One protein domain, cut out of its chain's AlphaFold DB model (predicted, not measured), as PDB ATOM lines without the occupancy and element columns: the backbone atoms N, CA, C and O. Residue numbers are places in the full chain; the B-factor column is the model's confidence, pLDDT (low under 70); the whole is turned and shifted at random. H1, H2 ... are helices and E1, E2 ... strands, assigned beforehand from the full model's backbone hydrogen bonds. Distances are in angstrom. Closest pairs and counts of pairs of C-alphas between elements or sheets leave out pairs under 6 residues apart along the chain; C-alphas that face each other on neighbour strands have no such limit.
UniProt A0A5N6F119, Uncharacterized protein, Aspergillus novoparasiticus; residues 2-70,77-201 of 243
ATOM      1  N   TYR A   2      60.365 -26.452  -2.614       59.94
ATOM      2  CA  TYR A   2      58.906 -26.280  -2.420       59.94
ATOM      3  C   TYR A   2      58.478 -26.473  -0.964       59.94
ATOM      4  O   TYR A   2      57.779 -25.629  -0.410       59.94
ATOM      5  N   ARG A   3      58.993 -27.526  -0.320       69.06
ATOM      6  CA  ARG A   3      58.852 -27.750   1.121       69.06
ATOM      7  C   ARG A   3      59.247 -26.526   1.942       69.06
ATOM      8  O   ARG A   3      58.470 -26.074   2.768       69.06
ATOM      9  N   ASP A   4      60.417 -25.949   1.676       70.56
ATOM     10  CA  ASP A   4      60.931 -24.805   2.446       70.56
ATOM     11  C   ASP A   4      60.019 -23.580   2.338       70.56
ATOM     12  O   ASP A   4      59.885 -22.820   3.291       70.56
ATOM     13  N   ARG A   5      59.328 -23.415   1.205       72.00
ATOM     14  CA  ARG A   5      58.321 -22.363   1.020       72.00
ATOM     15  C   ARG A   5      57.028 -22.659   1.754       72.00
ATOM     16  O   ARG A   5      56.490 -21.748   2.366       72.00
ATOM     17  N   ALA A   6      56.548 -23.902   1.718       75.31
ATOM     18  CA  ALA A   6      55.373 -24.314   2.485       75.31
ATOM     19  C   ALA A   6      55.615 -24.136   3.993       75.31
ATOM     20  O   ALA A   6      54.781 -23.580   4.698       75.31
ATOM     21  N   ILE A   7      56.803 -24.509   4.468       80.88
ATOM     22  CA  ILE A   7      57.254 -24.288   5.842       80.88
ATOM     23  C   ILE A   7      57.433 -22.798   6.150       80.88
ATOM     24  O   ILE A   7      56.981 -22.328   7.188       80.88
ATOM     25  N   GLY A   8      58.061 -22.032   5.257       82.00
ATOM     26  CA  GLY A   8      58.222 -20.588   5.419       82.00
ATOM     27  C   GLY A   8      56.878 -19.864   5.482       82.00
ATOM     28  O   GLY A   8      56.705 -18.967   6.297       82.00
ATOM     29  N   TRP A   9      55.904 -20.289   4.675       83.81
ATOM     30  CA  TRP A   9      54.516 -19.835   4.741       83.81
ATOM     31  C   TRP A   9      53.873 -20.190   6.084       83.81
ATOM     32  O   TRP A   9      53.245 -19.340   6.707       83.81
ATOM     33  N   PHE A  10      54.089 -21.412   6.563       84.38
ATOM     34  CA  PHE A  10      53.564 -21.893   7.838       84.38
ATOM     35  C   PHE A  10      54.159 -21.148   9.050       84.38
ATOM     36  O   PHE A  10      53.450 -20.864  10.008       84.38
ATOM     37  N   ASN A  11      55.428 -20.735   8.981       86.12
ATOM     38  CA  ASN A  11      56.087 -19.911  10.002       86.12
ATOM     39  C   ASN A  11      55.607 -18.448  10.032       86.12
ATOM     40  O   ASN A  11      55.950 -17.720  10.957       86.12
ATOM     41  N   LYS A  12      54.841 -17.981   9.034       85.75
ATOM     42  CA  LYS A  12      54.322 -16.598   9.015       85.75
ATOM     43  C   LYS A  12      53.120 -16.399   9.941       85.75
ATOM     44  O   LYS A  12      52.716 -15.259  10.157       85.75
ATOM     45  N   PHE A  13      52.541 -17.474  10.474       88.56
ATOM     46  CA  PHE A  13      51.475 -17.375  11.462       88.56
ATOM     47  C   PHE A  13      52.040 -17.043  12.844       88.56
ATOM     48  O   PHE A  13      52.826 -17.807  13.399       88.56
ATOM     49  N   ASP A  14      51.572 -15.945  13.437       90.50
ATOM     50  CA  ASP A  14      51.970 -15.510  14.781       90.50
ATOM     51  C   ASP A  14      51.187 -16.255  15.879       90.50
ATOM     52  O   ASP A  14      50.479 -15.678  16.702       90.50
ATOM     53  N   PHE A  15      51.246 -17.586  15.833       92.88
ATOM     54  CA  PHE A  15      50.641 -18.473  16.834       92.88
ATOM     55  C   PHE A  15      51.694 -19.093  17.768       92.88
ATOM     56  O   PHE A  15      51.366 -19.885  18.650       92.88
ATOM     57  N   GLY A  16      52.969 -18.722  17.609       91.00
ATOM     58  CA  GLY A  16      54.075 -19.264  18.400       91.00
ATOM     59  C   GLY A  16      54.574 -20.633  17.928       91.00
ATOM     60  O   GLY A  16      55.182 -21.351  18.713       91.00
ATOM     61  N   PHE A  17      54.314 -21.009  16.672       92.06
ATOM     62  CA  PHE A  17      54.950 -22.172  16.057       92.06
ATOM     63  C   PHE A  17      56.443 -21.911  15.814       92.06
ATOM     64  O   PHE A  17      56.806 -20.914  15.194       92.06
ATOM     65  N   ASP A  18      57.290 -22.850  16.231       89.38
ATOM     66  CA  ASP A  18      58.691 -22.936  15.836       89.38
ATOM     67  C   ASP A  18      58.988 -24.350  15.317       89.38
ATOM     68  O   ASP A  18      58.784 -25.369  15.981       89.38
ATOM     69  N   ILE A  19      59.498 -24.425  14.091       87.56
ATOM     70  CA  ILE A  19      59.879 -25.693  13.468       87.56
ATOM     71  C   ILE A  19      60.983 -26.428  14.242       87.56
ATOM     72  O   ILE A  19      61.071 -27.650  14.171       87.56
ATOM     73  N   ASN A  20      61.824 -25.711  14.983       89.44
ATOM     74  CA  ASN A  20      62.931 -26.300  15.727       89.44
ATOM     75  C   ASN A  20      62.527 -26.734  17.140       89.44
ATOM     76  O   ASN A  20      63.292 -27.448  17.787       89.44
ATOM     77  N   GLU A  21      61.334 -26.357  17.608       90.75
ATOM     78  CA  GLU A  21      60.877 -26.619  18.969       90.75
ATOM     79  C   GLU A  21      59.616 -27.492  18.972       90.75
ATOM     80  O   GLU A  21      58.488 -27.033  18.815       90.75
ATOM     81  N   ARG A  22      59.792 -28.801  19.186       89.38
ATOM     82  CA  ARG A  22      58.687 -29.775  19.107       89.38
ATOM     83  C   ARG A  22      57.579 -29.541  20.123       89.38
ATOM     84  O   ARG A  22      56.466 -30.019  19.911       89.38
ATOM     85  N   SER A  23      57.859 -28.858  21.232       92.00
ATOM     86  CA  SER A  23      56.806 -28.508  22.186       92.00
ATOM     87  C   SER A  23      55.767 -27.551  21.589       92.00
ATOM     88  O   SER A  23      54.622 -27.580  22.034       92.00
ATOM     89  N   THR A  24      56.100 -26.805  20.527       92.69
ATOM     90  CA  THR A  24      55.142 -25.951  19.812       92.69
ATOM     91  C   THR A  24      54.361 -26.697  18.726       92.69
ATOM     92  O   THR A  24      53.582 -26.089  17.999       92.69
ATOM     93  N   TRP A  25      54.557 -28.005  18.536       92.75
ATOM     94  CA  TRP A  25      53.869 -28.782  17.495       92.75
ATOM     95  C   TRP A  25      52.529 -29.312  18.012       92.75
ATOM     96  O   TRP A  25      52.258 -30.511  17.991       92.75
ATOM     97  N   ILE A  26      51.699 -28.404  18.512       91.94
ATOM     98  CA  ILE A  26      50.390 -28.691  19.105       91.94
ATOM     99  C   ILE A  26      49.366 -27.671  18.620       91.94
ATOM    100  O   ILE A  26      49.722 -26.554  18.250       91.94
ATOM    101  N   LYS A  27      48.093 -28.056  18.594       90.75
ATOM    102  CA  LYS A  27      46.986 -27.311  17.977       90.75
ATOM    103  C   LYS A  27      46.945 -25.822  18.343       90.75
ATOM    104  O   LYS A  27      46.579 -25.001  17.503       90.75
ATOM    105  N   GLU A  28      47.315 -25.469  19.566       90.94
ATOM    106  CA  GLU A  28      47.328 -24.101  20.088       90.94
ATOM    107  C   GLU A  28      48.272 -23.193  19.294       90.94
ATOM    108  O   GLU A  28      47.932 -22.044  19.018       90.94
ATOM    109  N   HIS A  29      49.412 -23.735  18.866       92.81
ATOM    110  CA  HIS A  29      50.461 -23.007  18.158       92.81
ATOM    111  C   HIS A  29      50.354 -23.089  16.639       92.81
ATOM    112  O   HIS A  29      51.127 -22.464  15.923       92.81
ATOM    113  N   LEU A  30      49.403 -23.862  16.123       93.06
ATOM    114  CA  LEU A  30      49.315 -24.175  14.705       93.06
ATOM    115  C   LEU A  30      48.146 -23.436  14.042       93.06
ATOM    116  O   LEU A  30      47.153 -23.146  14.718       93.06
ATOM    117  N   PRO A  31      48.210 -23.135  12.730       91.81
ATOM    118  CA  PRO A  31      47.047 -22.666  11.984       91.81
ATOM    119  C   PRO A  31      45.911 -23.695  12.036       91.81
ATOM    120  O   PRO A  31      46.120 -24.877  12.321       91.81
ATOM    121  N   VAL A  32      44.690 -23.238  11.761       92.56
ATOM    122  CA  VAL A  32      43.507 -24.100  11.733       92.56
ATOM    123  C   VAL A  32      43.696 -25.159  10.651       92.56
ATOM    124  O   VAL A  32      43.792 -24.851   9.463       92.56
ATOM    125  N   MET A  33      43.750 -26.414  11.086       91.94
ATOM    126  CA  MET A  33      43.910 -27.575  10.225       91.94
ATOM    127  C   MET A  33      43.250 -28.812  10.835       91.94
ATOM    128  O   MET A  33      42.987 -28.867  12.039       91.94
ATOM    129  N   THR A  34      43.010 -29.821  10.004       87.75
ATOM    130  CA  THR A  34      42.562 -31.141  10.464       87.75
ATOM    131  C   THR A  34      43.683 -31.886  11.199       87.75
ATOM    132  O   THR A  34      44.859 -31.542  11.086       87.75
ATOM    133  N   ASN A  35      43.347 -32.976  11.895       83.81
ATOM    134  CA  ASN A  35      44.348 -33.846  12.535       83.81
ATOM    135  C   ASN A  35      45.331 -34.466  11.528       83.81
ATOM    136  O   ASN A  35      46.470 -34.745  11.881       83.81
ATOM    137  N   SER A  36      44.902 -34.653  10.275       80.75
ATOM    138  CA  SER A  36      45.760 -35.108   9.175       80.75
ATOM    139  C   SER A  36      46.635 -34.000   8.585       80.75
ATOM    140  O   SER A  36      47.427 -34.281   7.693       80.75
ATOM    141  N   GLY A  37      46.517 -32.753   9.048       84.88
ATOM    142  CA  GLY A  37      47.312 -31.623   8.567       84.88
ATOM    143  C   GLY A  37      46.692 -30.839   7.410       84.88
ATOM    144  O   GLY A  37      47.379 -30.020   6.810       84.88
ATOM    145  N   MET A  38      45.424 -31.078   7.050       87.88
ATOM    146  CA  MET A  38      44.771 -30.377   5.935       87.88
ATOM    147  C   MET A  38      44.354 -28.957   6.321       87.88
ATOM    148  O   MET A  38      43.678 -28.753   7.329       87.88
ATOM    149  N   ILE A  39      44.691 -28.007   5.458       89.56
ATOM    150  CA  ILE A  39      44.454 -26.573   5.565       89.56
ATOM    151  C   ILE A  39      43.648 -26.135   4.341       89.56
ATOM    152  O   ILE A  39      44.094 -26.281   3.202       89.56
ATOM    153  N   THR A  40      42.460 -25.584   4.585       90.12
ATOM    154  CA  THR A  40      41.540 -25.111   3.535       90.12
ATOM    155  C   THR A  40      41.282 -23.602   3.585       90.12
ATOM    156  O   THR A  40      40.766 -23.054   2.616       90.12
ATOM    157  N   GLY A  41      41.610 -22.934   4.695       86.44
ATOM    158  CA  GLY A  41      41.502 -21.476   4.843       86.44
ATOM    159  C   GLY A  41      42.775 -20.747   4.404       86.44
ATOM    160  O   GLY A  41      43.645 -21.337   3.756       86.44
ATOM    161  N   TYR A  42      42.919 -19.478   4.792       90.00
ATOM    162  CA  TYR A  42      44.138 -18.679   4.582       90.00
ATOM    163  C   TYR A  42      44.493 -18.405   3.124       90.00
ATOM    164  O   TYR A  42      45.651 -18.097   2.835       90.00
ATOM    165  N   CYS A  43      43.558 -18.569   2.189       85.25
ATOM    166  CA  CYS A  43      43.854 -18.589   0.756       85.25
ATOM    167  C   CYS A  43      44.911 -19.648   0.360       85.25
ATOM    168  O   CYS A  43      45.534 -19.533  -0.694       85.25
ATOM    169  N   ALA A  44      45.154 -20.668   1.198       83.38
ATOM    170  CA  ALA A  44      46.338 -21.529   1.102       83.38
ATOM    171  C   ALA A  44      46.449 -22.269  -0.243       83.38
ATOM    172  O   ALA A  44      47.541 -22.437  -0.777       83.38
ATOM    173  N   THR A  45      45.316 -22.675  -0.818       79.88
ATOM    174  CA  THR A  45      45.234 -23.367  -2.116       79.88
ATOM    175  C   THR A  45      45.501 -22.449  -3.317       79.88
ATOM    176  O   THR A  45      45.740 -22.933  -4.422       79.88
ATOM    177  N   HIS A  46      45.518 -21.131  -3.104       73.75
ATOM    178  CA  HIS A  46      45.784 -20.107  -4.121       73.75
ATOM    179  C   HIS A  46      47.188 -19.496  -4.012       73.75
ATOM    180  O   HIS A  46      47.535 -18.610  -4.792       73.75
ATOM    181  N   GLU A  47      48.021 -19.974  -3.085       70.44
ATOM    182  CA  GLU A  47      49.424 -19.567  -2.990       70.44
ATOM    183  C   GLU A  47      50.170 -19.948  -4.289       70.44
ATOM    184  O   GLU A  47      50.144 -21.086  -4.766       70.44
ATOM    185  N   ALA A  48      50.782 -18.944  -4.919       48.84
ATOM    186  CA  ALA A  48      50.935 -18.840  -6.371       48.84
ATOM    187  C   ALA A  48      51.991 -19.761  -7.021       48.84
ATOM    188  O   ALA A  48      53.069 -19.278  -7.360       48.84
ATOM    189  N   TRP A  49      51.716 -21.059  -7.241       51.97
ATOM    190  CA  TRP A  49      52.677 -21.928  -7.969       51.97
ATOM    191  C   TRP A  49      52.102 -23.158  -8.711       51.97
ATOM    192  O   TRP A  49      52.891 -23.949  -9.220       51.97
ATOM    193  N   LEU A  50      50.778 -23.367  -8.773       50.66
ATOM    194  CA  LEU A  50      50.210 -24.692  -9.119       50.66
ATOM    195  C   LEU A  50      49.386 -24.769 -10.411       50.66
ATOM    196  O   LEU A  50      49.148 -25.860 -10.924       50.66
ATOM    197  N   TRP A  51      48.939 -23.635 -10.947       57.91
ATOM    198  CA  TRP A  51      47.867 -23.599 -11.945       57.91
ATOM    199  C   TRP A  51      48.384 -23.064 -13.285       57.91
ATOM    200  O   TRP A  51      48.875 -21.938 -13.345       57.91
ATOM    201  N   GLY A  52      48.299 -23.861 -14.360       51.44
ATOM    202  CA  GLY A  52      48.893 -23.493 -15.656       51.44
ATOM    203  C   GLY A  52      48.375 -24.241 -16.890       51.44
ATOM    204  O   GLY A  52      49.092 -24.301 -17.884       51.44
ATOM    205  N   THR A  53      47.174 -24.828 -16.843       49.75
ATOM    206  CA  THR A  53      46.538 -25.469 -18.010       49.75
ATOM    207  C   THR A  53      45.045 -25.159 -18.077       49.75
ATOM    208  O   THR A  53      44.382 -25.102 -17.042       49.75
ATOM    209  N   ASP A  54      44.528 -25.012 -19.298       54.12
ATOM    210  CA  ASP A  54      43.106 -24.790 -19.590       54.12
ATOM    211  C   ASP A  54      42.379 -26.096 -19.982       54.12
ATOM    212  O   ASP A  54      41.164 -26.108 -20.184       54.12
ATOM    213  N   GLU A  55      43.105 -27.215 -20.103       49.44
ATOM    214  CA  GLU A  55      42.546 -28.489 -20.585       49.44
ATOM    215  C   GLU A  55      41.799 -29.280 -19.498       49.44
ATOM    216  O   GLU A  55      40.903 -30.078 -19.795       49.44
ATOM    217  N   LEU A  56      42.151 -29.060 -18.228       60.53
ATOM    218  CA  LEU A  56      41.599 -29.779 -17.083       60.53
ATOM    219  C   LEU A  56      40.974 -28.813 -16.084       60.53
ATOM    220  O   LEU A  56      41.584 -27.822 -15.688       60.53
ATOM    221  N   LEU A  57      39.778 -29.154 -15.599       66.31
ATOM    222  CA  LEU A  57      39.245 -28.508 -14.406       66.31
ATOM    223  C   LEU A  57      39.898 -29.128 -13.187       66.31
ATOM    224  O   LEU A  57      39.809 -30.340 -13.006       66.31
ATOM    225  N   VAL A  58      40.473 -28.283 -12.337       68.19
ATOM    226  CA  VAL A  58      41.153 -28.698 -11.108       68.19
ATOM    227  C   VAL A  58      40.473 -28.134  -9.867       68.19
ATOM    228  O   VAL A  58      39.990 -27.004  -9.898       68.19
ATOM    229  N   SER A  59      40.334 -28.917  -8.804       72.19
ATOM    230  CA  SER A  59      39.801 -28.436  -7.525       72.19
ATOM    231  C   SER A  59      40.855 -27.643  -6.746       72.19
ATOM    232  O   SER A  59      42.057 -27.853  -6.904       72.19
ATOM    233  N   PHE A  60      40.393 -26.742  -5.881       77.81
ATOM    234  CA  PHE A  60      41.229 -26.015  -4.929       77.81
ATOM    235  C   PHE A  60      41.048 -26.652  -3.547       77.81
ATOM    236  O   PHE A  60      40.441 -26.043  -2.673       77.81
ATOM    237  N   ASP A  61      41.461 -27.910  -3.365       79.19
ATOM    238  CA  ASP A  61      40.987 -28.706  -2.221       79.19
ATOM    239  C   ASP A  61      41.590 -28.293  -0.890       79.19
ATOM    240  O   ASP A  61      40.889 -27.802  -0.004       79.19
ATOM    241  N   ALA A  62      42.881 -28.565  -0.721       80.38
ATOM    242  CA  ALA A  62      43.584 -28.319   0.524       80.38
ATOM    243  C   ALA A  62      45.095 -28.355   0.309       80.38
ATOM    244  O   ALA A  62      45.615 -29.160  -0.468       80.38
ATOM    245  N   VAL A  63      45.802 -27.550   1.093       83.69
ATOM    246  CA  VAL A  63      47.219 -27.784   1.384       83.69
ATOM    247  C   VAL A  63      47.290 -28.708   2.590       83.69
ATOM    248  O   VAL A  63      46.473 -28.607   3.496       83.69
ATOM    249  N   ASN A  64      48.243 -29.623   2.625       86.25
ATOM    250  CA  ASN A  64      48.437 -30.530   3.740       86.25
ATOM    251  C   ASN A  64      49.864 -30.432   4.259       86.25
ATOM    252  O   ASN A  64      50.818 -30.592   3.502       86.25
ATOM    253  N   ILE A  65      49.986 -30.109   5.543       85.06
ATOM    254  CA  ILE A  65      51.253 -30.022   6.261       85.06
ATOM    255  C   ILE A  65      51.104 -30.876   7.515       85.06
ATOM    256  O   ILE A  65      50.489 -30.460   8.498       85.06
ATOM    257  N   THR A  66      51.648 -32.089   7.478       87.06
ATOM    258  CA  THR A  66      51.575 -33.026   8.601       87.06
ATOM    259  C   THR A  66      52.889 -33.021   9.368       87.06
ATOM    260  O   THR A  66      53.938 -33.421   8.861       87.06
ATOM    261  N   LEU A  67      52.818 -32.565  10.618       87.81
ATOM    262  CA  LEU A  67      53.941 -32.583  11.550       87.81
ATOM    263  C   LEU A  67      54.088 -33.992  12.157       87.81
ATOM    264  O   LEU A  67      53.117 -34.491  12.737       87.81
ATOM    265  N   PRO A  68      55.261 -34.642  12.051       85.69
ATOM    266  CA  PRO A  68      55.462 -35.965  12.626       85.69
ATOM    267  C   PRO A  68      55.469 -35.921  14.154       85.69
ATOM    268  O   PRO A  68      55.858 -34.928  14.772       85.69
ATOM    269  N   SER A  69      55.058 -37.030  14.771       84.06
ATOM    270  CA  SER A  69      55.144 -37.246  16.226       84.06
ATOM    271  C   SER A  69      54.411 -36.206  17.093       84.06
ATOM    272  O   SER A  69      54.806 -35.959  18.237       84.06
ATOM    273  N   ARG A  70      53.328 -35.602  16.580       85.44
ATOM    274  CA  ARG A  70      52.440 -34.745  17.380       85.44
ATOM    275  C   ARG A  70      51.838 -35.517  18.553       85.44
ATOM    276  O   ARG A  70      51.311 -36.612  18.381       85.44
ATOM    277  N   PRO A  77      43.392 -45.047  10.853       69.69
ATOM    278  CA  PRO A  77      43.295 -45.190   9.409       69.69
ATOM    279  C   PRO A  77      41.836 -45.121   8.950       69.69
ATOM    280  O   PRO A  77      40.949 -45.725   9.552       69.69
ATOM    281  N   TRP A  78      41.590 -44.392   7.863       70.44
ATOM    282  CA  TRP A  78      40.267 -44.293   7.254       70.44
ATOM    283  C   TRP A  78      40.344 -44.732   5.791       70.44
ATOM    284  O   TRP A  78      40.514 -43.891   4.906       70.44
ATOM    285  N   PRO A  79      40.299 -46.046   5.518       73.31
ATOM    286  CA  PRO A  79      40.239 -46.538   4.153       73.31
ATOM    287  C   PRO A  79      38.893 -46.155   3.541       73.31
ATOM    288  O   PRO A  79      37.832 -46.508   4.063       73.31
ATOM    289  N   HIS A  80      38.935 -45.415   2.440       74.62
ATOM    290  CA  HIS A  80      37.740 -44.920   1.770       74.62
ATOM    291  C   HIS A  80      37.922 -44.873   0.254       74.62
ATOM    292  O   HIS A  80      39.014 -45.063  -0.282       74.62
ATOM    293  N   ILE A  81      36.799 -44.647  -0.420       71.50
ATOM    294  CA  ILE A  81      36.706 -44.277  -1.829       71.50
ATOM    295  C   ILE A  81      36.001 -42.925  -1.889       71.50
ATOM    296  O   ILE A  81      35.071 -42.677  -1.116       71.50
ATOM    297  N   ASP A  82      36.413 -42.064  -2.808       68.12
ATOM    298  CA  ASP A  82      35.866 -40.706  -2.913       68.12
ATOM    299  C   ASP A  82      34.580 -40.670  -3.747       68.12
ATOM    300  O   ASP A  82      33.729 -39.790  -3.599       68.12
ATOM    301  N   GLN A  83      34.409 -41.651  -4.638       62.84
ATOM    302  CA  GLN A  83      33.225 -41.779  -5.479       62.84
ATOM    303  C   GLN A  83      32.580 -43.153  -5.372       62.84
ATOM    304  O   GLN A  83      33.244 -44.172  -5.194       62.84
ATOM    305  N   SER A  84      31.257 -43.174  -5.567       67.12
ATOM    306  CA  SER A  84      30.489 -44.416  -5.625       67.12
ATOM    307  C   SER A  84      31.103 -45.400  -6.633       67.12
ATOM    308  O   SER A  84      31.316 -45.024  -7.794       67.12
ATOM    309  N   PRO A  85      31.286 -46.679  -6.255       54.69
ATOM    310  CA  PRO A  85      31.891 -47.687  -7.121       54.69
ATOM    311  C   PRO A  85      31.009 -48.015  -8.335       54.69
ATOM    312  O   PRO A  85      31.475 -48.598  -9.311       54.69
ATOM    313  N   THR A  86      29.732 -47.614  -8.308       67.81
ATOM    314  CA  THR A  86      28.765 -47.840  -9.389       67.81
ATOM    315  C   THR A  86      28.852 -46.821 -10.529       67.81
ATOM    316  O   THR A  86      28.198 -47.012 -11.559       67.81
ATOM    317  N   ARG A  87      29.651 -45.749 -10.395       54.09
ATOM    318  CA  ARG A  87      29.879 -44.791 -11.492       54.09
ATOM    319  C   ARG A  87      30.704 -45.453 -12.601       54.09
ATOM    320  O   ARG A  87      31.715 -46.104 -12.343       54.09
ATOM    321  N   LYS A  88      30.253 -45.299 -13.851       49.38
ATOM    322  CA  LYS A  88      30.891 -45.883 -15.042       49.38
ATOM    323  C   LYS A  88      31.746 -44.842 -15.774       49.38
ATOM    324  O   LYS A  88      31.316 -43.703 -15.928       49.38
ATOM    325  N   GLY A  89      32.901 -45.275 -16.285       39.78
ATOM    326  CA  GLY A  89      33.882 -44.429 -16.981       39.78
ATOM    327  C   GLY A  89      34.857 -43.715 -16.036       39.78
ATOM    328  O   GLY A  89      34.590 -43.598 -14.843       39.78
ATOM    329  N   LEU A  90      35.988 -43.238 -16.572       41.50
ATOM    330  CA  LEU A  90      36.907 -42.356 -15.844       41.50
ATOM    331  C   LEU A  90      36.268 -40.965 -15.767       41.50
ATOM    332  O   LEU A  90      36.346 -40.177 -16.707       41.50
ATOM    333  N   GLY A  91      35.547 -40.705 -14.679       45.78
ATOM    334  CA  GLY A  91      34.880 -39.420 -14.474       45.78
ATOM    335  C   GLY A  91      35.833 -38.343 -13.969       45.78
ATOM    336  O   GLY A  91      35.692 -37.180 -14.337       45.78
ATOM    337  N   CYS A  92      36.774 -38.729 -13.106       49.84
ATOM    338  CA  CYS A  92      37.570 -37.814 -12.305       49.84
ATOM    339  C   CYS A  92      38.784 -38.561 -11.718       49.84
ATOM    340  O   CYS A  92      38.668 -39.742 -11.384       49.84
ATOM    341  N   GLY A  93      39.937 -37.898 -11.632       55.72
ATOM    342  CA  GLY A  93      41.147 -38.426 -10.997       55.72
ATOM    343  C   GLY A  93      41.534 -37.531  -9.832       55.72
ATOM    344  O   GLY A  93      41.675 -36.324 -10.024       55.72
ATOM    345  N   GLN A  94      41.664 -38.103  -8.641       62.97
ATOM    346  CA  GLN A  94      42.193 -37.380  -7.490       62.97
ATOM    347  C   GLN A  94      43.700 -37.520  -7.494       62.97
ATOM    348  O   GLN A  94      44.240 -38.568  -7.856       62.97
ATOM    349  N   GLY A  95      44.372 -36.437  -7.149       59.47
ATOM    350  CA  GLY A  95      45.805 -36.393  -7.104       59.47
ATOM    351  C   GLY A  95      46.343 -35.647  -5.903       59.47
ATOM    352  O   GLY A  95      45.705 -34.788  -5.293       59.47
ATOM    353  N   ILE A  96      47.563 -36.020  -5.565       68.62
ATOM    354  CA  ILE A  96      48.387 -35.354  -4.579       68.62
ATOM    355  C   ILE A  96      49.663 -34.939  -5.289       68.62
ATOM    356  O   ILE A  96      50.314 -35.762  -5.932       68.62
ATOM    357  N   ILE A  97      50.036 -33.673  -5.142       57.22
ATOM    358  CA  ILE A  97      51.389 -33.230  -5.467       57.22
ATOM    359  C   ILE A  97      52.212 -33.380  -4.198       57.22
ATOM    360  O   ILE A  97      51.937 -32.713  -3.195       57.22
ATOM    361  N   ASN A  98      53.193 -34.277  -4.234       59.16
ATOM    362  CA  ASN A  98      54.074 -34.504  -3.105       59.16
ATOM    363  C   ASN A  98      55.165 -33.430  -3.075       59.16
ATOM    364  O   ASN A  98      55.780 -33.140  -4.095       59.16
ATOM    365  N   LEU A  99      55.419 -32.816  -1.922       60.91
ATOM    366  CA  LEU A  99      56.452 -31.783  -1.771       60.91
ATOM    367  C   LEU A  99      57.591 -32.230  -0.835       60.91
ATOM    368  O   LEU A  99      58.512 -31.450  -0.593       60.91
ATOM    369  N   SER A 100      57.547 -33.464  -0.319       56.72
ATOM    370  CA  SER A 100      58.482 -34.031   0.670       56.72
ATOM    371  C   SER A 100      58.691 -35.536   0.468       56.72
ATOM    372  O   SER A 100      57.716 -36.226   0.216       56.72
ATOM    373  N   GLU A 101      59.896 -36.070   0.670       51.09
ATOM    374  CA  GLU A 101      60.178 -37.518   0.559       51.09
ATOM    375  C   GLU A 101      59.251 -38.400   1.430       51.09
ATOM    376  O   GLU A 101      58.963 -38.069   2.588       51.09
ATOM    377  N   SER A 102      58.824 -39.549   0.889       48.69
ATOM    378  CA  SER A 102      58.034 -40.581   1.581       48.69
ATOM    379  C   SER A 102      58.715 -41.963   1.492       48.69
ATOM    380  O   SER A 102      59.128 -42.381   0.419       48.69
ATOM    381  N   GLY A 103      58.837 -42.692   2.618       49.75
ATOM    382  CA  GLY A 103      59.500 -44.017   2.693       49.75
ATOM    383  C   GLY A 103      58.627 -45.109   3.339       49.75
ATOM    384  O   GLY A 103      57.600 -44.764   3.921       49.75
ATOM    385  N   PRO A 104      58.975 -46.413   3.262       42.91
ATOM    386  CA  PRO A 104      58.058 -47.550   3.487       42.91
ATOM    387  C   PRO A 104      57.605 -47.809   4.948       42.91
ATOM    388  O   PRO A 104      58.211 -47.279   5.869       42.91
ATOM    389  N   LEU A 105      56.527 -48.614   5.123       52.56
ATOM    390  CA  LEU A 105      55.969 -49.284   6.344       52.56
ATOM    391  C   LEU A 105      54.606 -48.816   6.910       52.56
ATOM    392  O   LEU A 105      54.520 -47.727   7.473       52.56
ATOM    393  N   ASP A 106      53.608 -49.717   6.905       52.88
ATOM    394  CA  ASP A 106      52.505 -49.801   7.888       52.88
ATOM    395  C   ASP A 106      51.784 -51.171   7.850       52.88
ATOM    396  O   ASP A 106      51.667 -51.767   6.783       52.88
ATOM    397  N   GLU A 107      51.343 -51.671   9.016       51.09
ATOM    398  CA  GLU A 107      50.984 -53.084   9.299       51.09
ATOM    399  C   GLU A 107      49.473 -53.426   9.309       51.09
ATOM    400  O   GLU A 107      49.084 -54.487   9.790       51.09
ATOM    401  N   GLU A 108      48.579 -52.615   8.742       54.94
ATOM    402  CA  GLU A 108      47.133 -52.920   8.756       54.94
ATOM    403  C   GLU A 108      46.528 -52.961   7.351       54.94
ATOM    404  O   GLU A 108      45.995 -51.977   6.846       54.94
ATOM    405  N   VAL A 109      46.610 -54.130   6.705       58.75
ATOM    406  CA  VAL A 109      46.129 -54.339   5.320       58.75
ATOM    407  C   VAL A 109      45.318 -55.623   5.146       58.75
ATOM    408  O   VAL A 109      44.607 -55.801   4.159       58.75
ATOM    409  N   LYS A 110      45.366 -56.520   6.130       61.47
ATOM    410  CA  LYS A 110      44.989 -57.921   5.934       61.47
ATOM    411  C   LYS A 110      43.562 -58.134   5.411       61.47
ATOM    412  O   LYS A 110      43.351 -58.990   4.566       61.47
ATOM    413  N   TRP A 111      42.593 -57.314   5.833       62.91
ATOM    414  CA  TRP A 111      41.209 -57.400   5.336       62.91
ATOM    415  C   TRP A 111      41.094 -57.141   3.824       62.91
ATOM    416  O   TRP A 111      40.338 -57.815   3.131       62.91
ATOM    417  N   PHE A 112      41.854 -56.171   3.307       68.06
ATOM    418  CA  PHE A 112      41.880 -55.851   1.881       68.06
ATOM    419  C   PHE A 112      42.648 -56.920   1.094       68.06
ATOM    420  O   PHE A 112      42.211 -57.307   0.010       68.06
ATOM    421  N   GLU A 113      43.740 -57.443   1.656       73.06
ATOM    422  CA  GLU A 113      44.507 -58.553   1.071       73.06
ATOM    423  C   GLU A 113      43.667 -59.829   0.952       73.06
ATOM    424  O   GLU A 113      43.664 -60.467  -0.101       73.06
ATOM    425  N   ASP A 114      42.883 -60.152   1.985       77.06
ATOM    426  CA  ASP A 114      41.979 -61.307   2.006       77.06
ATOM    427  C   ASP A 114      40.905 -61.219   0.900       77.06
ATOM    428  O   ASP A 114      40.405 -62.243   0.429       77.06
ATOM    429  N   TYR A 115      40.572 -60.006   0.442       75.75
ATOM    430  CA  TYR A 115      39.652 -59.739  -0.674       75.75
ATOM    431  C   TYR A 115      40.364 -59.412  -1.997       75.75
ATOM    432  O   TYR A 115      39.746 -58.918  -2.942       75.75
ATOM    433  N   GLY A 116      41.652 -59.749  -2.100       78.88
ATOM    434  CA  GLY A 116      42.421 -59.695  -3.341       78.88
ATOM    435  C   GLY A 116      42.936 -58.306  -3.718       78.88
ATOM    436  O   GLY A 116      43.403 -58.118  -4.843       78.88
ATOM    437  N   CYS A 117      42.865 -57.325  -2.818       74.19
ATOM    438  CA  CYS A 117      43.503 -56.030  -3.020       74.19
ATOM    439  C   CYS A 117      44.994 -56.109  -2.677       74.19
ATOM    440  O   CYS A 117      45.402 -56.777  -1.733       74.19
ATOM    441  N   THR A 118      45.821 -55.386  -3.425       75.44
ATOM    442  CA  THR A 118      47.247 -55.222  -3.118       75.44
ATOM    443  C   THR A 118      47.459 -53.842  -2.517       75.44
ATOM    444  O   THR A 118      47.079 -52.849  -3.141       75.44
ATOM    445  N   LEU A 119      48.076 -53.755  -1.333       75.38
ATOM    446  CA  LEU A 119      48.538 -52.460  -0.845       75.38
ATOM    447  C   LEU A 119      49.730 -52.011  -1.670       75.38
ATOM    448  O   LEU A 119      50.771 -52.664  -1.706       75.38
ATOM    449  N   VAL A 120      49.578 -50.845  -2.282       75.88
ATOM    450  CA  VAL A 120      50.671 -50.141  -2.936       75.88
ATOM    451  C   VAL A 120      50.945 -48.887  -2.127       75.88
ATOM    452  O   VAL A 120      50.117 -47.979  -2.071       75.88
ATOM    453  N   LYS A 121      52.114 -48.837  -1.487       74.81
ATOM    454  CA  LYS A 121      52.629 -47.592  -0.925       74.81
ATOM    455  C   LYS A 121      53.357 -46.840  -2.029       74.81
ATOM    456  O   LYS A 121      54.301 -47.366  -2.609       74.81
ATOM    457  N   VAL A 122      52.894 -45.633  -2.322       75.38
ATOM    458  CA  VAL A 122      53.497 -44.791  -3.353       75.38
ATOM    459  C   VAL A 122      54.654 -44.010  -2.735       75.38
ATOM    460  O   VAL A 122      54.450 -43.171  -1.854       75.38
ATOM    461  N   GLU A 123      55.865 -44.319  -3.181       75.56
ATOM    462  CA  GLU A 123      57.056 -43.501  -2.949       75.56
ATOM    463  C   GLU A 123      57.081 -42.391  -3.999       75.56
ATOM    464  O   GLU A 123      56.775 -42.633  -5.170       75.56
ATOM    465  N   ALA A 124      57.368 -41.169  -3.569       72.50
ATOM    466  CA  ALA A 124      57.331 -40.001  -4.432       72.50
ATOM    467  C   ALA A 124      58.353 -38.965  -3.970       72.50
ATOM    468  O   ALA A 124      58.520 -38.725  -2.771       72.50
ATOM    469  N   GLU A 125      58.967 -38.295  -4.933       69.00
ATOM    470  CA  GLU A 125      59.886 -37.187  -4.718       69.00
ATOM    471  C   GLU A 125      59.144 -35.839  -4.729       69.00
ATOM    472  O   GLU A 125      58.016 -35.729  -5.227       69.00
ATOM    473  N   PRO A 126      59.742 -34.765  -4.179       71.69
ATOM    474  CA  PRO A 126      59.173 -33.428  -4.284       71.69
ATOM    475  C   PRO A 126      58.934 -33.000  -5.742       71.69
ATOM    476  O   PRO A 126      59.875 -32.842  -6.518       71.69
ATOM    477  N   GLY A 127      57.677 -32.714  -6.079       62.47
ATOM    478  CA  GLY A 127      57.220 -32.346  -7.420       62.47
ATOM    479  C   GLY A 127      56.464 -33.460  -8.145       62.47
ATOM    480  O   GLY A 127      55.800 -33.171  -9.141       62.47
ATOM    481  N   ASP A 128      56.502 -34.694  -7.637       67.81
ATOM    482  CA  ASP A 128      55.759 -35.802  -8.226       67.81
ATOM    483  C   ASP A 128      54.250 -35.623  -8.037       67.81
ATOM    484  O   ASP A 128      53.758 -35.264  -6.960       67.81
ATOM    485  N   LEU A 129      53.510 -35.908  -9.108       71.25
ATOM    486  CA  LEU A 129      52.056 -35.935  -9.124       71.25
ATOM    487  C   LEU A 129      51.580 -37.386  -9.035       71.25
ATOM    488  O   LEU A 129      51.704 -38.160  -9.984       71.25
ATOM    489  N   ILE A 130      51.001 -37.738  -7.893       74.44
ATOM    490  CA  ILE A 130      50.361 -39.031  -7.662       74.44
ATOM    491  C   ILE A 130      48.903 -38.884  -8.081       74.44
ATOM    492  O   ILE A 130      48.222 -38.029  -7.531       74.44
ATOM    493  N   ILE A 131      48.415 -39.693  -9.024       74.75
ATOM    494  CA  ILE A 131      47.005 -39.702  -9.452       74.75
ATOM    495  C   ILE A 131      46.427 -41.099  -9.267       74.75
ATOM    496  O   ILE A 131      47.044 -42.088  -9.663       74.75
ATOM    497  N   TRP A 132      45.207 -41.172  -8.742       76.31
ATOM    498  CA  TRP A 132      44.422 -42.399  -8.692       76.31
ATOM    499  C   TRP A 132      42.986 -42.179  -9.181       76.31
ATOM    500  O   TRP A 132      42.442 -41.071  -9.169       76.31
ATOM    501  N   ASP A 133      42.360 -43.265  -9.639       77.56
ATOM    502  CA  ASP A 133      40.918 -43.298  -9.903       77.56
ATOM    503  C   ASP A 133      40.179 -43.219  -8.562       77.56
ATOM    504  O   ASP A 133      40.533 -43.945  -7.639       77.56
ATOM    505  N   LEU A 134      39.141 -42.394  -8.440       73.88
ATOM    506  CA  LEU A 134      38.432 -42.157  -7.167       73.88
ATOM    507  C   LEU A 134      37.767 -43.396  -6.547       73.88
ATOM    508  O   LEU A 134      37.327 -43.351  -5.399       73.88
ATOM    509  N   ARG A 135      37.647 -44.495  -7.299       72.69
ATOM    510  CA  ARG A 135      37.165 -45.791  -6.791       72.69
ATOM    511  C   ARG A 135      38.289 -46.631  -6.181       72.69
ATOM    512  O   ARG A 135      38.026 -47.712  -5.660       72.69
ATOM    513  N   THR A 136      39.528 -46.158  -6.266       77.88
ATOM    514  CA  THR A 136      40.688 -46.771  -5.620       77.88
ATOM    515  C   THR A 136      40.565 -46.555  -4.122       77.88
ATOM    516  O   THR A 136      40.494 -45.414  -3.657       77.88
ATOM    517  N   VAL A 137      40.532 -47.650  -3.364       77.25
ATOM    518  CA  VAL A 137      40.594 -47.575  -1.905       77.25
ATOM    519  C   VAL A 137      41.941 -46.987  -1.520       77.25
ATOM    520  O   VAL A 137      42.982 -47.487  -1.942       77.25
ATOM    521  N   HIS A 138      41.917 -45.938  -0.714       78.62
ATOM    522  CA  HIS A 138      43.128 -45.298  -0.235       78.62
ATOM    523  C   HIS A 138      42.924 -44.762   1.183       78.62
ATOM    524  O   HIS A 138      41.802 -44.602   1.672       78.62
ATOM    525  N   CYS A 139      44.036 -44.522   1.865       75.44
ATOM    526  CA  CYS A 139      44.070 -43.877   3.166       75.44
ATOM    527  C   CYS A 139      45.375 -43.096   3.309       75.44
ATOM    528  O   CYS A 139      46.430 -43.541   2.852       75.44
ATOM    529  N   ALA A 140      45.316 -41.948   3.979       77.75
ATOM    530  CA  ALA A 140      46.525 -41.300   4.462       77.75
ATOM    531  C   ALA A 140      47.137 -42.125   5.609       77.75
ATOM    532  O   ALA A 140      46.431 -42.853   6.308       77.75
ATOM    533  N   SER A 141      48.438 -41.980   5.828       73.81
ATOM    534  CA  SER A 141      49.097 -42.394   7.069       73.81
ATOM    535  C   SER A 141      49.893 -41.208   7.597       73.81
ATOM    536  O   SER A 141      50.393 -40.404   6.806       73.81
ATOM    537  N   LEU A 142      49.979 -41.073   8.921       77.62
ATOM    538  CA  LEU A 142      50.827 -40.047   9.519       77.62
ATOM    539  C   LEU A 142      52.300 -40.324   9.170       77.62
ATOM    540  O   LEU A 142      52.717 -41.486   9.130       77.62
ATOM    541  N   PRO A 143      53.114 -39.279   8.947       75.94
ATOM    542  CA  PRO A 143      54.534 -39.456   8.713       75.94
ATOM    543  C   PRO A 143      55.181 -40.117   9.933       75.94
ATOM    544  O   PRO A 143      55.074 -39.633  11.060       75.94
ATOM    545  N   LYS A 144      55.851 -41.244   9.685       72.50
ATOM    546  CA  LYS A 144      56.647 -41.973  10.683       72.50
ATOM    547  C   LYS A 144      58.112 -41.556  10.714       72.50
ATOM    548  O   LYS A 144      58.837 -41.933  11.628       72.50
ATOM    549  N   SER A 145      58.560 -40.853   9.679       80.38
ATOM    550  CA  SER A 145      59.881 -40.242   9.647       80.38
ATOM    551  C   SER A 145      59.853 -38.893  10.363       80.38
ATOM    552  O   SER A 145      58.796 -38.369  10.704       80.38
ATOM    553  N   GLU A 146      61.025 -38.292  10.538       80.56
ATOM    554  CA  GLU A 146      61.142 -36.924  11.053       80.56
ATOM    555  C   GLU A 146      60.848 -35.851   9.991       80.56
ATOM    556  O   GLU A 146      60.876 -34.649  10.267       80.56
ATOM    557  N   THR A 147      60.544 -36.273   8.763       80.56
ATOM    558  CA  THR A 147      60.222 -35.374   7.662       80.56
ATOM    559  C   THR A 147      58.798 -34.851   7.822       80.56
ATOM    560  O   THR A 147      57.835 -35.611   7.778       80.56
ATOM    561  N   ILE A 148      58.658 -33.528   7.954       83.06
ATOM    562  CA  ILE A 148      57.357 -32.858   7.801       83.06
ATOM    563  C   ILE A 148      56.830 -33.141   6.400       83.06
ATOM    564  O   ILE A 148      57.465 -32.741   5.415       83.06
ATOM    565  N   GLN A 149      55.681 -33.813   6.346       81.75
ATOM    566  CA  GLN A 149      55.005 -34.136   5.104       81.75
ATOM    567  C   GLN A 149      54.290 -32.892   4.590       81.75
ATOM    568  O   GLN A 149      53.553 -32.242   5.328       81.75
ATOM    569  N   THR A 150      54.521 -32.560   3.327       78.50
ATOM    570  CA  THR A 150      53.912 -31.404   2.667       78.50
ATOM    571  C   THR A 150      53.324 -31.846   1.336       78.50
ATOM    572  O   THR A 150      54.055 -32.353   0.490       78.50
ATOM    573  N   ILE A 151      52.018 -31.678   1.166       80.81
ATOM    574  CA  ILE A 151      51.227 -32.192   0.044       80.81
ATOM    575  C   ILE A 151      50.216 -31.130  -0.391       80.81
ATOM    576  O   ILE A 151      49.733 -30.351   0.429       80.81
ATOM    577  N   ILE A 152      49.842 -31.122  -1.668       75.69
ATOM    578  CA  ILE A 152      48.648 -30.407  -2.130       75.69
ATOM    579  C   ILE A 152      47.664 -31.410  -2.705       75.69
ATOM    580  O   ILE A 152      48.020 -32.195  -3.582       75.69
ATOM    581  N   TYR A 153      46.428 -31.352  -2.217       81.56
ATOM    582  CA  TYR A 153      45.315 -32.108  -2.769       81.56
ATOM    583  C   TYR A 153      44.741 -31.370  -3.972       81.56
ATOM    584  O   TYR A 153      44.409 -30.184  -3.890       81.56
ATOM    585  N   VAL A 154      44.631 -32.085  -5.084       79.75
ATOM    586  CA  VAL A 154      44.090 -31.587  -6.345       79.75
ATOM    587  C   VAL A 154      43.263 -32.676  -6.998       79.75
ATOM    588  O   VAL A 154      43.647 -33.835  -7.018       79.75
ATOM    589  N   THR A 155      42.133 -32.319  -7.580       83.38
ATOM    590  CA  THR A 155      41.265 -33.281  -8.254       83.38
ATOM    591  C   THR A 155      40.925 -32.774  -9.641       83.38
ATOM    592  O   THR A 155      40.544 -31.616  -9.799       83.38
ATOM    593  N   TYR A 156      41.051 -33.637 -10.651       78.88
ATOM    594  CA  TYR A 156      40.928 -33.281 -12.061       78.88
ATOM    595  C   TYR A 156      39.713 -33.930 -12.725       78.88
ATOM    596  O   TYR A 156      39.500 -35.138 -12.610       78.88
ATOM    597  N   THR A 157      38.976 -33.150 -13.520       78.94
ATOM    598  CA  THR A 157      37.983 -33.669 -14.480       78.94
ATOM    599  C   THR A 157      38.079 -33.014 -15.848       78.94
ATOM    600  O   THR A 157      38.463 -31.844 -15.932       78.94
ATOM    601  N   PRO A 158      37.621 -33.698 -16.916       80.19
ATOM    602  CA  PRO A 158      37.424 -33.060 -18.211       80.19
ATOM    603  C   PRO A 158      36.525 -31.823 -18.099       80.19
ATOM    604  O   PRO A 158      35.428 -31.905 -17.543       80.19
ATOM    605  N   ALA A 159      36.948 -30.702 -18.691       77.56
ATOM    606  CA  ALA A 159      36.206 -29.442 -18.620       77.56
ATOM    607  C   ALA A 159      34.766 -29.539 -19.146       77.56
ATOM    608  O   ALA A 159      33.852 -28.938 -18.590       77.56
ATOM    609  N   LYS A 160      34.547 -30.396 -20.150       82.44
ATOM    610  CA  LYS A 160      33.229 -30.682 -20.738       82.44
ATOM    611  C   LYS A 160      32.186 -31.253 -19.763       82.44
ATOM    612  O   LYS A 160      31.032 -31.378 -20.153       82.44
ATOM    613  N   LEU A 161      32.588 -31.685 -18.563       83.88
ATOM    614  CA  LEU A 161      31.663 -32.201 -17.550       83.88
ATOM    615  C   LEU A 161      31.028 -31.096 -16.696       83.88
ATOM    616  O   LEU A 161      30.041 -31.379 -16.025       83.88
ATOM    617  N   ALA A 162      31.581 -29.879 -16.696       88.62
ATOM    618  CA  ALA A 162      31.033 -28.767 -15.928       88.62
ATOM    619  C   ALA A 162      29.968 -28.009 -16.719       88.62
ATOM    620  O   ALA A 162      30.096 -27.799 -17.929       88.62
ATOM    621  N   THR A 163      28.936 -27.552 -16.016       91.25
ATOM    622  CA  THR A 163      27.964 -26.618 -16.585       91.25
ATOM    623  C   THR A 163      28.536 -25.190 -16.607       91.25
ATOM    624  O   THR A 163      29.449 -24.878 -15.835       91.25
ATOM    625  N   PRO A 164      28.011 -24.277 -17.446       91.81
ATOM    626  CA  PRO A 164      28.388 -22.862 -17.388       91.81
ATOM    627  C   PRO A 164      28.171 -22.231 -16.004       91.81
ATOM    628  O   PRO A 164      28.939 -21.365 -15.592       91.81
ATOM    629  N   GLU A 165      27.149 -22.688 -15.279       92.00
ATOM    630  CA  GLU A 165      26.826 -22.250 -13.918       92.00
ATOM    631  C   GLU A 165      27.888 -22.712 -12.915       92.00
ATOM    632  O   GLU A 165      28.378 -21.897 -12.134       92.00
ATOM    633  N   ASP A 166      28.318 -23.977 -12.986       90.88
ATOM    634  CA  ASP A 166      29.406 -24.510 -12.155       90.88
ATOM    635  C   ASP A 166      30.730 -23.781 -12.424       90.88
ATOM    636  O   ASP A 166      31.469 -23.462 -11.492       90.88
ATOM    637  N   LEU A 167      31.027 -23.468 -13.691       86.94
ATOM    638  CA  LEU A 167      32.217 -22.698 -14.067       86.94
ATOM    639  C   LEU A 167      32.173 -21.275 -13.504       86.94
ATOM    640  O   LEU A 167      33.174 -20.798 -12.967       86.94
ATOM    641  N   ALA A 168      31.021 -20.606 -13.587       88.44
ATOM    642  CA  ALA A 168      30.833 -19.268 -13.032       88.44
ATOM    643  C   ALA A 168      30.932 -19.269 -11.498       88.44
ATOM    644  O   ALA A 168      31.604 -18.409 -10.924       88.44
ATOM    645  N   LEU A 169      30.325 -20.258 -10.834       89.25
ATOM    646  CA  LEU A 169      30.441 -20.444  -9.389       89.25
ATOM    647  C   LEU A 169      31.904 -20.658  -8.991       89.25
ATOM    648  O   LEU A 169      32.414 -19.959  -8.118       89.25
ATOM    649  N   LYS A 170      32.609 -21.562  -9.671       86.25
ATOM    650  CA  LYS A 170      34.023 -21.836  -9.414       86.25
ATOM    651  C   LYS A 170      34.910 -20.612  -9.618       86.25
ATOM    652  O   LYS A 170      35.762 -20.339  -8.776       86.25
ATOM    653  N   ALA A 171      34.695 -19.863 -10.698       84.56
ATOM    654  CA  ALA A 171      35.398 -18.608 -10.940       84.56
ATOM    655  C   ALA A 171      35.134 -17.609  -9.805       84.56
ATOM    656  O   ALA A 171      36.071 -17.002  -9.297       84.56
ATOM    657  N   SER A 172      33.884 -17.495  -9.340       87.69
ATOM    658  CA  SER A 172      33.546 -16.612  -8.219       87.69
ATOM    659  C   SER A 172      34.266 -17.003  -6.922       87.69
ATOM    660  O   SER A 172      34.795 -16.132  -6.242       87.69
ATOM    661  N   ILE A 173      34.361 -18.302  -6.615       87.50
ATOM    662  CA  ILE A 173      35.074 -18.821  -5.437       87.50
ATOM    663  C   ILE A 173      36.580 -18.563  -5.571       87.50
ATOM    664  O   ILE A 173      37.214 -18.108  -4.621       87.50
ATOM    665  N   SER A 174      37.143 -18.776  -6.764       84.44
ATOM    666  CA  SER A 174      38.551 -18.486  -7.051       84.44
ATOM    667  C   SER A 174      38.881 -16.999  -6.911       84.44
ATOM    668  O   SER A 174      39.924 -16.668  -6.358       84.44
ATOM    669  N   HIS A 175      37.997 -16.097  -7.346       83.44
ATOM    670  CA  HIS A 175      38.177 -14.651  -7.173       83.44
ATOM    671  C   HIS A 175      38.125 -14.197  -5.711       83.44
ATOM    672  O   HIS A 175      38.644 -13.128  -5.398       83.44
ATOM    673  N   ARG A 176      37.518 -14.996  -4.827       86.19
ATOM    674  CA  ARG A 176      37.528 -14.793  -3.370       86.19
ATOM    675  C   ARG A 176      38.641 -15.576  -2.666       86.19
ATOM    676  O   ARG A 176      38.689 -15.569  -1.444       86.19
ATOM    677  N   TYR A 177      39.506 -16.259  -3.423       86.88
ATOM    678  CA  TYR A 177      40.614 -17.079  -2.923       86.88
ATOM    679  C   TYR A 177      40.207 -18.182  -1.936       86.88
ATOM    680  O   TYR A 177      40.986 -18.606  -1.083       86.88
ATOM    681  N   GLU A 178      38.987 -18.692  -2.069       88.12
ATOM    682  CA  GLU A 178      38.484 -19.761  -1.216       88.12
ATOM    683  C   GLU A 178      38.830 -21.146  -1.784       88.12
ATOM    684  O   GLU A 178      38.907 -21.355  -3.000       88.12
ATOM    685  N   SER A 179      38.998 -22.118  -0.886       88.06
ATOM    686  CA  SER A 179      39.119 -23.532  -1.254       88.06
ATOM    687  C   SER A 179      37.755 -24.135  -1.598       88.06
ATOM    688  O   SER A 179      36.716 -23.696  -1.094       88.06
ATOM    689  N   THR A 180      37.759 -25.177  -2.426       88.44
ATOM    690  CA  THR A 180      36.562 -25.910  -2.852       88.44
ATOM    691  C   THR A 180      36.485 -27.302  -2.223       88.44
ATOM    692  O   THR A 180      37.348 -27.747  -1.464       88.44
ATOM    693  N   THR A 181      35.412 -28.017  -2.533       86.56
ATOM    694  CA  THR A 181      35.359 -29.478  -2.453       86.56
ATOM    695  C   THR A 181      36.182 -30.127  -3.575       86.56
ATOM    696  O   THR A 181      36.443 -29.495  -4.601       86.56
ATOM    697  N   HIS A 182      36.475 -31.426  -3.416       83.44
ATOM    698  CA  HIS A 182      37.221 -32.265  -4.375       83.44
ATOM    699  C   HIS A 182      36.475 -32.568  -5.671       83.44
ATOM    700  O   HIS A 182      36.902 -33.388  -6.473       83.44
ATOM    701  N   TRP A 183      35.351 -31.902  -5.916       84.69
ATOM    702  CA  TRP A 183      34.568 -32.071  -7.127       84.69
ATOM    703  C   TRP A 183      34.765 -30.852  -8.029       84.69
ATOM    704  O   TRP A 183      34.129 -29.822  -7.831       84.69
ATOM    705  N   PRO A 184      35.640 -30.926  -9.042       82.88
ATOM    706  CA  PRO A 184      36.000 -29.751  -9.835       82.88
ATOM    707  C   PRO A 184      34.942 -29.315 -10.862       82.88
ATOM    708  O   PRO A 184      35.100 -28.220 -11.406       82.88
ATOM    709  N   HIS A 185      33.918 -30.137 -11.137       85.25
ATOM    710  CA  HIS A 185      32.893 -29.906 -12.173       85.25
ATOM    711  C   HIS A 185      31.440 -29.896 -11.671       85.25
ATOM    712  O   HIS A 185      30.553 -29.593 -12.455       85.25
ATOM    713  N   CYS A 186      31.178 -30.285 -10.421       85.00
ATOM    714  CA  CYS A 186      29.839 -30.296  -9.818       85.00
ATOM    715  C   CYS A 186      29.962 -30.305  -8.288       85.00
ATOM    716  O   CYS A 186      31.068 -30.455  -7.783       85.00
ATOM    717  N   ASN A 187      28.858 -30.169  -7.540       87.25
ATOM    718  CA  ASN A 187      28.869 -30.189  -6.063       87.25
ATOM    719  C   ASN A 187      29.950 -29.269  -5.461       87.25
ATOM    720  O   ASN A 187      30.644 -29.634  -4.503       87.25
ATOM    721  N   ILE A 188      30.127 -28.097  -6.074       88.31
ATOM    722  CA  ILE A 188      31.168 -27.142  -5.716       88.31
ATOM    723  C   ILE A 188      30.670 -26.335  -4.522       88.31
ATOM    724  O   ILE A 188      29.704 -25.582  -4.630       88.31
ATOM    725  N   PHE A 189      31.350 -26.473  -3.387       89.69
ATOM    726  CA  PHE A 189      31.088 -25.663  -2.200       89.69
ATOM    727  C   PHE A 189      32.365 -24.962  -1.774       89.69
ATOM    728  O   PHE A 189      33.434 -25.574  -1.750       89.69
ATOM    729  N   ALA A 190      32.237 -23.687  -1.425       89.62
ATOM    730  CA  ALA A 190      33.325 -22.930  -0.839       89.62
ATOM    731  C   ALA A 190      33.497 -23.338   0.633       89.62
ATOM    732  O   ALA A 190      32.512 -23.540   1.347       89.62
ATOM    733  N   ARG A 191      34.745 -23.507   1.076       87.38
ATOM    734  CA  ARG A 191      35.066 -23.903   2.459       87.38
ATOM    735  C   ARG A 191      34.966 -22.740   3.453       87.38
ATOM    736  O   ARG A 191      34.869 -23.008   4.647       87.38
ATOM    737  N   GLY A 192      34.957 -21.495   2.971       89.75
ATOM    738  CA  GLY A 192      34.969 -20.300   3.806       89.75
ATOM    739  C   GLY A 192      36.281 -20.100   4.567       89.75
ATOM    740  O   GLY A 192      37.294 -20.754   4.305       89.75
ATOM    741  N   ASN A 193      36.229 -19.179   5.525       93.38
ATOM    742  CA  ASN A 193      37.366 -18.792   6.353       93.38
ATOM    743  C   ASN A 193      37.694 -19.851   7.415       93.38
ATOM    744  O   ASN A 193      36.824 -20.558   7.926       93.38
ATOM    745  N   ALA A 194      38.963 -19.916   7.800       93.44
ATOM    746  CA  ALA A 194      39.433 -20.606   8.982       93.44
ATOM    747  C   ALA A 194      38.794 -20.000  10.238       93.44
ATOM    748  O   ALA A 194      38.870 -18.794  10.470       93.44
ATOM    749  N   MET A 195      38.228 -20.857  11.087       94.00
ATOM    750  CA  MET A 195      37.553 -20.465  12.327       94.00
ATOM    751  C   MET A 195      38.316 -20.995  13.547       94.00
ATOM    752  O   MET A 195      38.766 -22.145  13.554       94.00
ATOM    753  N   ARG A 196      38.446 -20.183  14.602       91.69
ATOM    754  CA  ARG A 196      38.883 -20.619  15.939       91.69
ATOM    755  C   ARG A 196      37.710 -20.451  16.904       91.69
ATOM    756  O   ARG A 196      37.428 -19.348  17.354       91.69
ATOM    757  N   GLY A 197      37.033 -21.554  17.218       89.62
ATOM    758  CA  GLY A 197      35.733 -21.480  17.890       89.62
ATOM    759  C   GLY A 197      34.696 -20.880  16.941       89.62
ATOM    760  O   GLY A 197      34.626 -21.302  15.787       89.62
ATOM    761  N   ASP A 198      33.948 -19.884  17.411       92.44
ATOM    762  CA  ASP A 198      32.904 -19.204  16.630       92.44
ATOM    763  C   ASP A 198      33.407 -17.939  15.907       92.44
ATOM    764  O   ASP A 198      32.650 -17.279  15.197       92.44
ATOM    765  N   GLU A 199      34.691 -17.600  16.058       94.81
ATOM    766  CA  GLU A 199      35.300 -16.409  15.464       94.81
ATOM    767  C   GLU A 199      36.227 -16.764  14.298       94.81
ATOM    768  O   GLU A 199      36.863 -17.825  14.268       94.81
ATOM    769  N   ILE A 200      36.322 -15.848  13.328       95.25
ATOM    770  CA  ILE A 200      37.298 -15.952  12.241       95.25
ATOM    771  C   ILE A 200      38.696 -15.957  12.857       95.25
ATOM    772  O   ILE A 200      39.016 -15.156  13.735       95.25
ATOM    773  N   CYS A 201      39.537 -16.883  12.402       94.94
ATOM    774  CA  CYS A 201      40.900 -17.010  12.879       94.94
ATOM    775  C   CYS A 201      41.654 -15.680  12.682       94.94
ATOM    776  O   CYS A 201      41.666 -15.170  11.565       94.94
TER     777      CYS A 201
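This is residues 2 to 70 and 77 to 201 of the 243 residues of an uncharacterized protein of Aspergillus novoparasiticus (UniProt A0A5N6F119). With little regular structure, this is a strongly twisted antiparallel sheet built along the long strand E5 amid long loops; H1 crosses one face, H3 is off the sheet, and H2 is far from it between E3 and E4. The 194 printed residues, mixed in class, have 55 in named elements, in the order H1 E1 E2 E3 H2 E4 E5 H3. The whole is compact, radius of gyration of the C-alphas 17.5 A, spanning 49 by 47 by 32 A.

E5, residues 149 to 158, runs 29.2 A from C-alpha 149 at (55.005, -34.136, 5.104) to C-alpha 158 at (37.424, -33.060, -18.211). E1 is residues 56 to 58, E2 62 to 66, E3 93 to 98, E4 129 to 133. H1 is residues 2 to 10, H2 110 to 114, H3 164 to 175, 16.4 A long.

In this branched sheet, E1 (N 57 to O 157, 3.0 A) and E2 (N 64 to O 151, 2.8 A) lie on one side of E5, E3 (N 95 to O 154, 2.7 A) on the other. E4 neighbours E3 (N 96 to O 130, 2.9 A). H1 is on the sheet, height 9.5 A, across the strands, at 89 degrees to E2 on the local plane; its closest C-alphas to E5 are Arg 3 and Thr 150, 6.3 A. H2 and H3 are not on it. In H1, H2 and H3 every O i to N i+4 pair is within hydrogen-bond range.

Residues 71 to 76 are cut out, leaving 16.0 A between C-alphas 70 and 77. The link H1 to E1 is long, 45 residues. Low-confidence residues include 48 to 58 and 82 to 112.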